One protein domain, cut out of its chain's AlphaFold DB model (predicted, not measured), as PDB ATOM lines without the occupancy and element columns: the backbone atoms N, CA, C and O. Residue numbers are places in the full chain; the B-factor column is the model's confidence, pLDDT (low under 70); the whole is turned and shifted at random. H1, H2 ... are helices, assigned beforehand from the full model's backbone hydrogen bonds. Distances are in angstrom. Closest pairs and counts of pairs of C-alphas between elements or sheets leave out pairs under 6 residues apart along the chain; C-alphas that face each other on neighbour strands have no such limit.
ATOM      1  N   LYS A 106      95.367  20.694 273.125       93.69
ATOM      2  CA  LYS A 106      96.132  19.551 272.595       93.69
ATOM      3  C   LYS A 106      95.791  18.209 273.261       93.69
ATOM      4  O   LYS A 106      95.946  17.174 272.626       93.69
ATOM      5  N   GLU A 107      95.280  18.218 274.491       92.94
ATOM      6  CA  GLU A 107      94.956  17.004 275.262       92.94
ATOM      7  C   GLU A 107      93.493  16.557 275.098       92.94
ATOM      8  O   GLU A 107      93.138  15.421 275.412       92.94
ATOM      9  N   ARG A 108      92.622  17.426 274.567       94.50
ATOM     10  CA  ARG A 108      91.177  17.156 274.433       94.50
ATOM     11  C   ARG A 108      90.880  15.893 273.620       94.50
ATOM     12  O   ARG A 108      89.990  15.133 273.988       94.50
ATOM     13  N   GLY A 109      91.627  15.652 272.540       94.31
ATOM     14  CA  GLY A 109      91.467  14.448 271.715       94.31
ATOM     15  C   GLY A 109      91.776  13.159 272.482       94.31
ATOM     16  O   GLY A 109      91.016  12.196 272.397       94.31
ATOM     17  N   SER A 110      92.839  13.173 273.294       93.75
ATOM     18  CA  SER A 110      93.216  12.055 274.167       93.75
ATOM     19  C   SER A 110      92.128  11.763 275.205       93.75
ATOM     20  O   SER A 110      91.723  10.615 275.380       93.75
ATOM     21  N   LEU A 111      91.565  12.809 275.823       94.94
ATOM     22  CA  LEU A 111      90.460  12.648 276.767       94.94
ATOM     23  C   LEU A 111      89.209  12.043 276.111       94.94
ATOM     24  O   LEU A 111      88.597  11.152 276.691       94.94
ATOM     25  N   ILE A 112      88.835  12.492 274.908       95.94
ATOM     26  CA  ILE A 112      87.698  11.906 274.176       95.94
ATOM     27  C   ILE A 112      87.943  10.416 273.926       95.94
ATOM     28  O   ILE A 112      87.047   9.614 274.174       95.94
ATOM     29  N   SER A 113      89.152  10.040 273.493       95.88
ATOM     30  CA  SER A 113      89.517   8.632 273.293       95.88
ATOM     31  C   SER A 113      89.342   7.823 274.578       95.88
ATOM     32  O   SER A 113      88.681   6.791 274.570       95.88
ATOM     33  N   HIS A 114      89.853   8.332 275.701       96.62
ATOM     34  CA  HIS A 114      89.702   7.680 276.999       96.62
ATOM     35  C   HIS A 114      88.229   7.486 277.401       96.62
ATOM     36  O   HIS A 114      87.866   6.438 277.935       96.62
ATOM     37  N   LEU A 115      87.364   8.470 277.139       95.88
ATOM     38  CA  LEU A 115      85.933   8.367 277.442       95.88
ATOM     39  C   LEU A 115      85.226   7.333 276.560       95.88
ATOM     40  O   LEU A 115      84.371   6.610 277.066       95.88
ATOM     41  N   VAL A 116      85.595   7.230 275.281       96.81
ATOM     42  CA  VAL A 116      85.079   6.185 274.381       96.81
ATOM     43  C   VAL A 116      85.505   4.792 274.860       96.81
ATOM     44  O   VAL A 116      84.685   3.881 274.849       96.81
ATOM     45  N   ASP A 117      86.741   4.638 275.340       95.88
ATOM     46  CA  ASP A 117      87.268   3.344 275.798       95.88
ATOM     47  C   ASP A 117      86.659   2.873 277.130       95.88
ATOM     48  O   ASP A 117      86.544   1.672 277.380       95.88
ATOM     49  N   THR A 118      86.305   3.806 278.016       96.88
ATOM     50  CA  THR A 118      85.904   3.489 279.399       96.88
ATOM     51  C   THR A 118      84.399   3.439 279.636       96.88
ATOM     52  O   THR A 118      83.971   2.846 280.628       96.88
ATOM     53  N   ASN A 119      83.586   4.034 278.759       96.12
ATOM     54  CA  ASN A 119      82.135   4.086 278.924       96.12
ATOM     55  C   ASN A 119      81.429   3.056 278.039       96.12
ATOM     56  O   ASN A 119      81.833   2.785 276.912       96.12
ATOM     57  N   GLN A 120      80.328   2.499 278.544       97.25
ATOM     58  CA  GLN A 120      79.452   1.664 277.728       97.25
ATOM     59  C   GLN A 120      78.648   2.556 276.783       97.25
ATOM     60  O   GLN A 120      77.921   3.437 277.234       97.25
ATOM     61  N   LEU A 121      78.779   2.297 275.486       97.00
ATOM     62  CA  LEU A 121      78.038   2.964 274.423       97.00
ATOM     63  C   LEU A 121      77.329   1.898 273.592       97.00
ATOM     64  O   LEU A 121      77.887   0.834 273.303       97.00
ATOM     65  N   SER A 122      76.088   2.169 273.215       98.06
ATOM     66  CA  SER A 122      75.344   1.324 272.291       98.06
ATOM     67  C   SER A 122      75.960   1.365 270.890       98.06
ATOM     68  O   SER A 122      76.688   2.287 270.520       98.06
ATOM     69  N   GLN A 123      75.647   0.353 270.077       97.88
ATOM     70  CA  GLN A 123      76.102   0.300 268.685       97.88
ATOM     71  C   GLN A 123      75.642   1.529 267.889       97.88
ATOM     72  O   GLN A 123      76.431   2.091 267.132       97.88
ATOM     73  N   ASP A 124      74.404   1.981 268.102       98.31
ATOM     74  CA  ASP A 124      73.844   3.145 267.413       98.31
ATOM     75  C   ASP A 124      74.567   4.442 267.811       98.31
ATOM     76  O   ASP A 124      74.927   5.238 266.942       98.31
ATOM     77  N   GLU A 125      74.874   4.623 269.101       97.56
ATOM     78  CA  GLU A 125      75.664   5.766 269.586       97.56
ATOM     79  C   GLU A 125      77.079   5.766 268.995       97.56
ATOM     80  O   GLU A 125      77.579   6.811 268.576       97.56
ATOM     81  N   ILE A 126      77.719   4.595 268.892       97.88
ATOM     82  CA  ILE A 126      79.035   4.460 268.256       97.88
ATOM     83  C   ILE A 126      78.967   4.876 266.780       97.88
ATOM     84  O   ILE A 126      79.828   5.628 266.318       97.88
ATOM     85  N   GLN A 127      77.947   4.438 266.035       98.31
ATOM     86  CA  GLN A 127      77.785   4.837 264.632       98.31
ATOM     87  C   GLN A 127      77.554   6.344 264.486       98.31
ATOM     88  O   GLN A 127      78.131   6.975 263.595       98.31
ATOM     89  N   GLU A 128      76.771   6.949 265.382       97.81
ATOM     90  CA  GLU A 128      76.571   8.397 265.393       97.81
ATOM     91  C   GLU A 128      77.891   9.148 265.639       97.81
ATOM     92  O   GLU A 128      78.205  10.111 264.930       97.81
ATOM     93  N   LEU A 129      78.702   8.694 266.600       97.38
ATOM     94  CA  LEU A 129      80.016   9.275 266.885       97.38
ATOM     95  C   LEU A 129      80.968   9.150 265.689       97.38
ATOM     96  O   LEU A 129      81.601  10.140 265.317       97.38
ATOM     97  N   ILE A 130      81.030   7.984 265.038       97.69
ATOM     98  CA  ILE A 130      81.840   7.775 263.825       97.69
ATOM     99  C   ILE A 130      81.415   8.752 262.724       97.69
ATOM    100  O   ILE A 130      82.266   9.428 262.145       97.69
ATOM    101  N   SER A 131      80.111   8.886 262.469       98.12
ATOM    102  CA  SER A 131      79.595   9.813 261.454       98.12
ATOM    103  C   SER A 131      79.971  11.269 261.757       98.12
ATOM    104  O   SER A 131      80.318  12.029 260.843       98.12
ATOM    105  N   LYS A 132      79.927  11.675 263.033       97.50
ATOM    106  CA  LYS A 132      80.347  13.016 263.465       97.50
ATOM    107  C   LYS A 132      81.847  13.224 263.274       97.50
ATOM    108  O   LYS A 132      82.245  14.261 262.744       97.50
ATOM    109  N   LEU A 133      82.670  12.244 263.644       97.00
ATOM    110  CA  LEU A 133      84.126  12.296 263.481       97.00
ATOM    111  C   LEU A 133      84.532  12.373 262.007       97.00
ATOM    112  O   LEU A 133      85.347  13.219 261.649       97.00
ATOM    113  N   GLN A 134      83.915  11.566 261.141       97.94
ATOM    114  CA  GLN A 134      84.148  11.603 259.693       97.94
ATOM    115  C   GLN A 134      83.795  12.968 259.099       97.94
ATOM    116  O   GLN A 134      84.573  13.529 258.332       97.94
ATOM    117  N   THR A 135      82.656  13.538 259.497       97.94
ATOM    118  CA  THR A 135      82.251  14.882 259.057       97.94
ATOM    119  C   THR A 135      83.233  15.946 259.549       97.94
ATOM    120  O   THR A 135      83.642  16.822 258.786       97.94
ATOM    121  N   LYS A 136      83.654  15.868 260.818       96.31
ATOM    122  CA  LYS A 136      84.593  16.825 261.413       96.31
ATOM    123  C   LYS A 136      85.971  16.754 260.757       96.31
ATOM    124  O   LYS A 136      86.562  17.805 260.526       96.31
ATOM    125  N   ALA A 137      86.442  15.558 260.405       96.69
ATOM    126  CA  ALA A 137      87.735  15.334 259.760       96.69
ATOM    127  C   ALA A 137      87.897  16.110 258.442       96.69
ATOM    128  O   ALA A 137      89.001  16.536 258.127       96.69
ATOM    129  N   LEU A 138      86.805  16.383 257.715       96.94
ATOM    130  CA  LEU A 138      86.834  17.173 256.474       96.94
ATOM    131  C   LEU A 138      87.260  18.638 256.681       96.94
ATOM    132  O   LEU A 138      87.632  19.309 255.724       96.94
ATOM    133  N   THR A 139      87.147  19.151 257.908       96.25
ATOM    134  CA  THR A 139      87.400  20.565 258.251       96.25
ATOM    135  C   THR A 139      88.364  20.737 259.422       96.25
ATOM    136  O   THR A 139      88.635  21.864 259.834       96.25
ATOM    137  N   ALA A 140      88.852  19.637 259.998       95.00
ATOM    138  CA  ALA A 140      89.778  19.669 261.118       95.00
ATOM    139  C   ALA A 140      91.190  20.068 260.644       95.00
ATOM    140  O   ALA A 140      91.587  19.685 259.544       95.00
ATOM    141  N   PRO A 141      91.951  20.831 261.449       94.56
ATOM    142  CA  PRO A 141      93.343  21.139 261.134       94.56
ATOM    143  C   PRO A 141      94.236  19.898 261.290       94.56
ATOM    144  O   PRO A 141      93.909  18.991 262.055       94.56
ATOM    145  N   GLU A 142      95.388  19.887 260.612       92.94
ATOM    146  CA  GLU A 142      96.402  18.826 260.759       92.94
ATOM    147  C   GLU A 142      97.008  18.801 262.172       92.94
ATOM    148  O   GLU A 142      97.272  17.734 262.720       92.94
ATOM    149  N   GLU A 143      97.161  19.976 262.792       90.69
ATOM    150  CA  GLU A 143      97.627  20.124 264.168       90.69
ATOM    151  C   GLU A 143      96.776  21.138 264.937       90.69
ATOM    152  O   GLU A 143      96.365  22.175 264.413       90.69
ATOM    153  N   VAL A 144      96.537  20.854 266.219       92.56
ATOM    154  CA  VAL A 144      95.861  21.775 267.140       92.56
ATOM    155  C   VAL A 144      96.911  22.572 267.912       92.56
ATOM    156  O   VAL A 144      97.783  22.000 268.573       92.56
ATOM    157  N   ALA A 145      96.823  23.901 267.844       91.38
ATOM    158  CA  ALA A 145      97.685  24.793 268.613       91.38
ATOM    159  C   ALA A 145      97.316  24.775 270.105       91.38
ATOM    160  O   ALA A 145      96.148  24.637 270.471       91.38
ATOM    161  N   CYS A 146      98.319  24.930 270.972       92.75
ATOM    162  CA  CYS A 146      98.094  25.155 272.398       92.75
ATOM    163  C   CYS A 146      97.599  26.589 272.620       92.75
ATOM    164  O   CYS A 146      98.234  27.532 272.153       92.75
ATOM    165  N   GLU A 147      96.508  26.738 273.369       91.00
ATOM    166  CA  GLU A 147      95.926  28.040 273.735       91.00
ATOM    167  C   GLU A 147      96.094  28.372 275.231       91.00
ATOM    168  O   GLU A 147      95.559  29.361 275.725       91.00
ATOM    169  N   CYS A 148      96.835  27.552 275.983       90.38
ATOM    170  CA  CYS A 148      97.055  27.762 277.413       90.38
ATOM    171  C   CYS A 148      98.021  28.923 277.688       90.38
ATOM    172  O   CYS A 148      98.976  29.149 276.944       90.38
ATOM    173  N   ALA A 149      97.846  29.597 278.829       89.38
ATOM    174  CA  ALA A 149      98.857  30.534 279.309       89.38
ATOM    175  C   ALA A 149     100.149  29.791 279.704       89.38
ATOM    176  O   ALA A 149     100.125  28.625 280.116       89.38
TER     177      ALA A 149
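Overview. This is residues 106 to 149 of the 158 residues of the protein "CopY/TcrY family copper transport repressor" of Aerococcaceae bacterium (UniProt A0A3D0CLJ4). Two helices, H1 and then H2, run roughly opposite ways as the long sides of a flat, open loop with a gap between them. The tail of residues 138 to 149, with no named element, folds back from H2 toward the first printed residues. The printed part has 44 residues, no named strand, and is all helix in class. It is loose, with a radius of gyration of the C-alphas of 12.7 A, and spans 38 by 24 by 11 A.

Along the chain. H1, residues 108 to 118, begins at C-alpha 108 (91.177, 17.156, 274.433) and is 15.5 A long from first to last C-alpha. H2, residues 123 to 137, is 21.0 A long and ends at C-alpha 137 (87.735, 15.334, 259.760).

Arrangement. A tight link of 4 residues joins H1 to H2, yet the two helices are apart. Residues 110 to 115 of H1 and 130 to 137 of H2 stand free. In H1 and H2 every O i to N i+4 pair is within hydrogen-bond range.

Size, cuts and confidence. The C-alphas of Gln 123 and Ala 149, the two farthest apart, are 39.3 A apart. The printed part has no cut, and no printed residue is under 70 in pLDDT.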